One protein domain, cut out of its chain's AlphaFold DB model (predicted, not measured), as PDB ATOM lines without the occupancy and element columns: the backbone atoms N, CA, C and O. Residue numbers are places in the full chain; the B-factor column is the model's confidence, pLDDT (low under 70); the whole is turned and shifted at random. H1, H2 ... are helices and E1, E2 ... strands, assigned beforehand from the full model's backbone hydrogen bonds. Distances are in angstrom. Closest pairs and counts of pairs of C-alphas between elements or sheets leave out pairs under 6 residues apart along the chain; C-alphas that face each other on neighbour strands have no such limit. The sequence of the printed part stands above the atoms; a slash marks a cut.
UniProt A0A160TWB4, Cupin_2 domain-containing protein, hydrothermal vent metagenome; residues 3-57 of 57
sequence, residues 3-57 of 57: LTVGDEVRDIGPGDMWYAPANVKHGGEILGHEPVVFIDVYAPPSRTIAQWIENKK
ATOM      1  N   LEU A   3       4.780 -26.157 -27.484       96.75
ATOM      2  CA  LEU A   3       4.925 -27.549 -27.072       96.75
ATOM      3  C   LEU A   3       6.212 -27.735 -26.280       96.75
ATOM      4  O   LEU A   3       7.253 -27.184 -26.641       96.75
ATOM      5  N   THR A   4       6.117 -28.558 -25.240       97.50
ATOM      6  CA  THR A   4       7.252 -29.066 -24.470       97.50
ATOM      7  C   THR A   4       7.308 -30.578 -24.639       97.50
ATOM      8  O   THR A   4       6.295 -31.246 -24.419       97.50
ATOM      9  N   VAL A   5       8.473 -31.122 -24.997       97.19
ATOM     10  CA  VAL A   5       8.743 -32.567 -25.082       97.19
ATOM     11  C   VAL A   5      10.092 -32.840 -24.422       97.19
ATOM     12  O   VAL A   5      11.144 -32.535 -24.977       97.19
ATOM     13  N   GLY A   6      10.067 -33.408 -23.215       97.12
ATOM     14  CA  GLY A   6      11.270 -33.523 -22.391       97.12
ATOM     15  C   GLY A   6      11.828 -32.137 -22.068       97.12
ATOM     16  O   GLY A   6      11.117 -31.312 -21.497       97.12
ATOM     17  N   ASP A   7      13.071 -31.893 -22.475       97.75
ATOM     18  CA  ASP A   7      13.765 -30.614 -22.284       97.75
ATOM     19  C   ASP A   7      13.624 -29.667 -23.489       97.75
ATOM     20  O   ASP A   7      14.070 -28.519 -23.438       97.75
ATOM     21  N   GLU A   8      13.004 -30.122 -24.583       97.62
ATOM     22  CA  GLU A   8      12.800 -29.297 -25.770       97.62
ATOM     23  C   GLU A   8      11.498 -28.503 -25.684       97.62
ATOM     24  O   GLU A   8      10.437 -29.038 -25.353       97.62
ATOM     25  N   VAL A   9      11.578 -27.222 -26.049       97.88
ATOM     26  CA  VAL A   9      10.439 -26.302 -26.117       97.88
ATOM     27  C   VAL A   9      10.435 -25.615 -27.478       97.88
ATOM     28  O   VAL A   9      11.460 -25.083 -27.909       97.88
ATOM     29  N   ARG A  10       9.282 -25.598 -28.156       96.38
ATOM     30  CA  ARG A  10       9.116 -24.880 -29.431       96.38
ATOM     31  C   ARG A  10       7.725 -24.286 -29.566       96.38
ATOM     32  O   ARG A  10       6.731 -24.902 -29.180       96.38
ATOM     33  N   ASP A  11       7.669 -23.126 -30.204       97.00
ATOM     34  CA  ASP A  11       6.422 -22.547 -30.685       97.00
ATOM     35  C   ASP A  11       6.103 -23.155 -32.055       97.00
ATOM     36  O   ASP A  11       6.933 -23.122 -32.962       97.00
ATOM     37  N   ILE A  12       4.914 -23.739 -32.182       94.31
ATOM     38  CA  ILE A  12       4.435 -24.406 -33.397       94.31
ATOM     39  C   ILE A  12       3.164 -23.743 -33.941       94.31
ATOM     40  O   ILE A  12       2.349 -23.188 -33.182       94.31
ATOM     41  N   GLY A  13       2.992 -23.827 -35.257       95.12
ATOM     42  CA  GLY A  13       1.842 -23.347 -36.013       95.12
ATOM     43  C   GLY A  13       1.062 -24.463 -36.725       95.12
ATOM     44  O   GLY A  13       1.339 -25.650 -36.547       95.12
ATOM     45  N   PRO A  14       0.043 -24.098 -37.525       95.44
ATOM     46  CA  PRO A  14      -0.736 -25.059 -38.300       95.44
ATOM     47  C   PRO A  14       0.134 -25.869 -39.270       95.44
ATOM     48  O   PRO A  14       0.885 -25.300 -40.056       95.44
ATOM     49  N   GLY A  15      -0.014 -27.194 -39.242       95.19
ATOM     50  CA  GLY A  15       0.725 -28.121 -40.106       95.19
ATOM     51  C   GLY A  15       2.060 -28.607 -39.535       95.19
ATOM     52  O   GLY A  15       2.574 -29.617 -40.012       95.19
ATOM     53  N   ASP A  16       2.588 -27.958 -38.494       95.56
ATOM     54  CA  ASP A  16       3.754 -28.470 -37.778       95.56
ATOM     55  C   ASP A  16       3.415 -29.783 -37.063       95.56
ATOM     56  O   ASP A  16       2.310 -29.983 -36.555       95.56
ATOM     57  N   MET A  17       4.399 -30.679 -36.997       92.38
ATOM     58  CA  MET A  17       4.285 -31.970 -36.325       92.38
ATOM     59  C   MET A  17       5.430 -32.154 -35.337       92.38
ATOM     60  O   MET A  17       6.548 -31.687 -35.562       92.38
ATOM     61  N   TRP A  18       5.164 -32.902 -34.270       93.81
ATOM     62  CA  TRP A  18       6.184 -33.335 -33.324       93.81
ATOM     63  C   TRP A  18       5.932 -34.784 -32.918       93.81
ATOM     64  O   TRP A  18       4.794 -35.232 -32.818       93.81
ATOM     65  N   TYR A  19       7.012 -35.513 -32.674       95.06
ATOM     66  CA  TYR A  19       7.003 -36.822 -32.041       95.06
ATOM     67  C   TYR A  19       7.338 -36.750 -30.539       95.06
ATOM     68  O   TYR A  19       8.434 -36.331 -30.169       95.06
ATOM     69  N   ALA A  20       6.421 -37.204 -29.681       95.50
ATOM     70  CA  ALA A  20       6.670 -37.404 -28.254       95.50
ATOM     71  C   ALA A  20       7.026 -38.882 -27.979       95.50
ATOM     72  O   ALA A  20       6.167 -39.753 -28.159       95.50
ATOM     73  N   PRO A  21       8.264 -39.203 -27.555       95.69
ATOM     74  CA  PRO A  21       8.643 -40.584 -27.272       95.69
ATOM     75  C   PRO A  21       7.924 -41.160 -26.045       95.69
ATOM     76  O   PRO A  21       7.460 -40.438 -25.159       95.69
ATOM     77  N   ALA A  22       7.883 -42.492 -25.961       94.12
ATOM     78  CA  ALA A  22       7.332 -43.185 -24.800       94.12
ATOM     79  C   ALA A  22       8.045 -42.761 -23.504       94.12
ATOM     80  O   ALA A  22       9.268 -42.637 -23.466       94.12
ATOM     81  N   ASN A  23       7.267 -42.582 -22.432       93.81
ATOM     82  CA  ASN A  23       7.736 -42.155 -21.108       93.81
ATOM     83  C   ASN A  23       8.419 -40.774 -21.063       93.81
ATOM     84  O   ASN A  23       9.012 -40.426 -20.043       93.81
ATOM     85  N   VAL A  24       8.310 -39.963 -22.120       97.00
ATOM     86  CA  VAL A  24       8.775 -38.574 -22.113       97.00
ATOM     87  C   VAL A  24       7.612 -37.663 -21.746       97.00
ATOM     88  O   VAL A  24       6.548 -37.710 -22.366       97.00
ATOM     89  N   LYS A  25       7.806 -36.823 -20.726       96.56
ATOM     90  CA  LYS A  25       6.805 -35.831 -20.329       96.56
ATOM     91  C   LYS A  25       6.621 -34.821 -21.460       96.56
ATOM     92  O   LYS A  25       7.596 -34.250 -21.942       96.56
ATOM     93  N   HIS A  26       5.375 -34.602 -21.855       96.44
ATOM     94  CA  HIS A  26       5.025 -33.661 -22.908       96.44
ATOM     95  C   HIS A  26       3.714 -32.941 -22.595       96.44
ATOM     96  O   HIS A  26       2.922 -33.396 -21.766       96.44
ATOM     97  N   GLY A  27       3.510 -31.793 -23.231       95.00
ATOM     98  CA  GLY A  27       2.307 -30.985 -23.078       95.00
ATOM     99  C   GLY A  27       2.335 -29.736 -23.951       95.00
ATOM    100  O   GLY A  27       3.342 -29.442 -24.597       95.00
ATOM    101  N   GLY A  28       1.219 -29.008 -23.958       95.00
ATOM    102  CA  GLY A  28       1.050 -27.805 -24.761       95.00
ATOM    103  C   GLY A  28       0.426 -26.643 -23.997       95.00
ATOM    104  O   GLY A  28      -0.444 -26.841 -23.151       95.00
ATOM    105  N   GLU A  29       0.856 -25.431 -24.336       96.44
ATOM    106  CA  GLU A  29       0.328 -24.162 -23.837       96.44
ATOM    107  C   GLU A  29      -0.214 -23.322 -25.006       96.44
ATOM    108  O   GLU A  29       0.428 -23.161 -26.054       96.44
ATOM    109  N   ILE A  30      -1.419 -22.777 -24.839       97.00
ATOM    110  CA  ILE A  30      -2.027 -21.861 -25.807       97.00
ATOM    111  C   ILE A  30      -1.462 -20.459 -25.545       97.00
ATOM    112  O   ILE A  30      -1.681 -19.893 -24.483       97.00
ATOM    113  N   LEU A  31      -0.743 -19.900 -26.522       96.25
ATOM    114  CA  LEU A  31      -0.056 -18.602 -26.395       96.25
ATOM    115  C   LEU A  31      -0.919 -17.388 -26.791       96.25
ATOM    116  O   LEU A  31      -0.458 -16.256 -26.695       96.25
ATOM    117  N   GLY A  32      -2.130 -17.611 -27.302       93.81
ATOM    118  CA  GLY A  32      -3.000 -16.563 -27.841       93.81
ATOM    119  C   GLY A  32      -4.443 -16.694 -27.364       93.81
ATOM    120  O   GLY A  32      -4.769 -17.561 -26.558       93.81
ATOM    121  N   HIS A  33      -5.309 -15.821 -27.873       96.06
ATOM    122  CA  HIS A  33      -6.729 -15.790 -27.497       96.06
ATOM    123  C   HIS A  33      -7.609 -16.693 -28.365       96.06
ATOM    124  O   HIS A  33      -8.714 -17.046 -27.957       96.06
ATOM    125  N   GLU A  34      -7.116 -17.080 -29.539       95.12
ATOM    126  CA  GLU A  34      -7.831 -17.982 -30.433       95.12
ATOM    127  C   GLU A  34      -7.690 -19.439 -29.967       95.12
ATOM    128  O   GLU A  34      -6.603 -19.854 -29.541       95.12
ATOM    129  N   PRO A  35      -8.762 -20.245 -30.060       93.88
ATOM    130  CA  PRO A  35      -8.697 -21.658 -29.732       93.88
ATOM    131  C   PRO A  35      -7.766 -22.406 -30.693       93.88
ATOM    132  O   PRO A  35      -7.679 -22.104 -31.884       93.88
ATOM    133  N   VAL A  36      -7.103 -23.440 -30.177       94.94
ATOM    134  CA  VAL A  36      -6.241 -24.330 -30.961       94.94
ATOM    135  C   VAL A  36      -6.928 -25.678 -31.126       94.94
ATOM    136  O   VAL A  36      -7.343 -26.290 -30.144       94.94
ATOM    137  N   VAL A  37      -7.005 -26.160 -32.366       94.38
ATOM    138  CA  VAL A  37      -7.353 -27.554 -32.658       94.38
ATOM    139  C   VAL A  37      -6.054 -28.340 -32.790       94.38
ATOM    140  O   VAL A  37      -5.245 -28.061 -33.672       94.38
ATOM    141  N   PHE A  38      -5.857 -29.305 -31.899       93.19
ATOM    142  CA  PHE A  38      -4.664 -30.144 -31.834       93.19
ATOM    143  C   PHE A  38      -5.054 -31.614 -32.008       93.19
ATOM    144  O   PHE A  38      -6.052 -32.059 -31.439       93.19
ATOM    145  N   ILE A  39      -4.293 -32.349 -32.820       93.88
ATOM    146  CA  ILE A  39      -4.540 -33.765 -33.105       93.88
ATOM    147  C   ILE A  39      -3.416 -34.580 -32.473       93.88
ATOM    148  O   ILE A  39      -2.281 -34.525 -32.940       93.88
ATOM    149  N   ASP A  40      -3.759 -35.373 -31.459       92.88
ATOM    150  CA  ASP A  40      -2.863 -36.377 -30.888       92.88
ATOM    151  C   ASP A  40      -3.119 -37.753 -31.501       92.88
ATOM    152  O   ASP A  40      -4.251 -38.248 -31.520       92.88
ATOM    153  N   VAL A  41      -2.043 -38.407 -31.939       94.06
ATOM    154  CA  VAL A  41      -2.076 -39.786 -32.431       94.06
ATOM    155  C   VAL A  41      -1.248 -40.666 -31.505       94.06
ATOM    156  O   VAL A  41      -0.026 -40.557 -31.444       94.06
ATOM    157  N   TYR A  42      -1.921 -41.574 -30.799       93.44
ATOM    158  CA  TYR A  42      -1.280 -42.527 -29.895       93.44
ATOM    159  C   TYR A  42      -1.040 -43.865 -30.603       93.44
ATOM    160  O   TYR A  42      -1.982 -44.488 -31.098       93.44
ATOM    161  N   ALA A  43       0.214 -44.324 -30.610       93.50
ATOM    162  CA  ALA A  43       0.615 -45.623 -31.143       93.50
ATOM    163  C   ALA A  43       1.544 -46.348 -30.141       93.50
ATOM    164  O   ALA A  43       2.677 -45.902 -29.947       93.50
ATOM    165  N   PRO A  44       1.106 -47.452 -29.500       93.50
ATOM    166  CA  PRO A  44      -0.212 -48.087 -29.626       93.50
ATOM    167  C   PRO A  44      -1.354 -47.203 -29.084       93.50
ATOM    168  O   PRO A  44      -1.085 -46.221 -28.388       93.50
ATOM    169  N   PRO A  45      -2.628 -47.541 -29.371       93.12
ATOM    170  CA  PRO A  45      -3.772 -46.801 -28.845       93.12
ATOM    171  C   PRO A  45      -3.697 -46.628 -27.325       93.12
ATOM    172  O   PRO A  45      -3.400 -47.574 -26.590       93.12
ATOM    173  N   SER A  46      -3.989 -45.419 -26.844       91.50
ATOM    174  CA  SER A  46      -3.958 -45.126 -25.412       91.50
ATOM    175  C   SER A  46      -5.031 -45.925 -24.672       91.50
ATOM    176  O   SER A  46      -6.229 -45.730 -24.885       91.50
ATOM    177  N   ARG A  47      -4.598 -46.795 -23.750       93.25
ATOM    178  CA  ARG A  47      -5.498 -47.603 -22.915       93.25
ATOM    179  C   ARG A  47      -6.423 -46.731 -22.068       93.25
ATOM    180  O   ARG A  47      -7.599 -47.048 -21.943       93.25
ATOM    181  N   THR A  48      -5.912 -45.630 -21.517       91.62
ATOM    182  CA  THR A  48      -6.699 -44.707 -20.688       91.62
ATOM    183  C   THR A  48      -7.796 -44.026 -21.499       91.62
ATOM    184  O   THR A  48      -8.932 -43.947 -21.038       91.62
ATOM    185  N   ILE A  49      -7.482 -43.579 -22.721       91.06
ATOM    186  CA  ILE A  49      -8.481 -42.973 -23.609       91.06
ATOM    187  C   ILE A  49      -9.510 -44.018 -24.045       91.06
ATOM    188  O   ILE A  49     -10.705 -43.746 -23.976       91.06
ATOM    189  N   ALA A  50      -9.075 -45.228 -24.414       91.31
ATOM    190  CA  ALA A  50      -9.982 -46.319 -24.769       91.31
ATOM    191  C   ALA A  50     -10.968 -46.639 -23.630       91.31
ATOM    192  O   ALA A  50     -12.178 -46.624 -23.842       91.31
ATOM    193  N   GLN A  51     -10.465 -46.813 -22.402       94.31
ATOM    194  CA  GLN A  51     -11.293 -47.067 -21.218       94.31
ATOM    195  C   GLN A  51     -12.259 -45.915 -20.916       94.31
ATOM    196  O   GLN A  51     -13.408 -46.149 -20.551       94.31
ATOM    197  N   TRP A  52     -11.819 -44.662 -21.067       93.12
ATOM    198  CA  TRP A  52     -12.691 -43.503 -20.875       93.12
ATOM    199  C   TRP A  52     -13.850 -43.489 -21.878       93.12
ATOM    200  O   TRP A  52     -14.984 -43.230 -21.482       93.12
ATOM    201  N   ILE A  53     -13.584 -43.801 -23.152       92.00
ATOM    202  CA  ILE A  53     -14.617 -43.881 -24.196       92.00
ATOM    203  C   ILE A  53     -15.620 -44.994 -23.880       92.00
ATOM    204  O   ILE A  53     -16.823 -44.782 -24.014       92.00
ATOM    205  N   GLU A  54     -15.143 -46.168 -23.464       93.19
ATOM    206  CA  GLU A  54     -15.993 -47.313 -23.113       93.19
ATOM    207  C   GLU A  54     -16.906 -47.011 -21.922       93.19
ATOM    208  O   GLU A  54     -18.096 -47.293 -21.989       93.19
ATOM    209  N   ASN A  55     -16.379 -46.366 -20.878       92.75
ATOM    210  CA  ASN A  55     -17.134 -46.026 -19.667       92.75
ATOM    211  C   ASN A  55     -18.114 -44.853 -19.844       92.75
ATOM    212  O   ASN A  55     -18.904 -44.571 -18.945       92.75
ATOM    213  N   LYS A  56     -18.021 -44.113 -20.955       80.44
ATOM    214  CA  LYS A  56     -18.935 -43.014 -21.301       80.44
ATOM    215  C   LYS A  56     -20.129 -43.455 -22.154       80.44
ATOM    216  O   LYS A  56     -20.969 -42.608 -22.461       80.44
ATOM    217  N   LYS A  57     -20.179 -44.724 -22.555       55.16
ATOM    218  CA  LYS A  57     -21.339 -45.347 -23.203       55.16
ATOM    219  C   LYS A  57     -22.270 -45.946 -22.159       55.16
ATOM    220  O   LYS A  57     -23.489 -45.896 -22.416       55.16
TER     221      LYS A  57
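This is residues 3 to 57 of the 57 residues of the protein "Cupin_2 domain-containing protein" of hydrothermal vent metagenome (UniProt A0A160TWB4). With little regular structure, the domain is a small antiparallel sheet of three short strands with two long loops, and a tail, residues 44 to 57, sticks out and bears its one named helix. The 55 printed residues hold E1, E2, E3 and H1 along the chain, sheet order E2, E1, E3; the class is mixed, with 20 residues in named elements. The whole is loose, radius of gyration of the C-alphas 13.5 A, spanning 35 by 27 by 17 A.

E1, residues 3 to 5, and E2, residues 8 to 11, form a hairpin at 165 degrees; N 3 and O 10 are 2.9 A apart, within hydrogen-bond range. E3, residues 26 to 29, is antiparallel to E1 at 165 degrees, with N 4 and O 27 3.0 A apart. H1, residues 47 to 55, is not on the sheet; every O i to N i+4 pair in it is within hydrogen-bond range.

E1 begins at C-alpha 3 (4.925, -27.549, -27.072) and measures 6.6 A, E2 10.5 A and E3 10.6 A. H1 measures 12.2 A, ending at C-alpha 55 (-17.134, -46.026, -19.667).

The farthest C-alphas, of Asp 7 and Lys 57, are 38.1 A apart. The printed part has no cut; the links E2 to E3 and E3 to H1 are long. Residue 57 has pLDDT under 70.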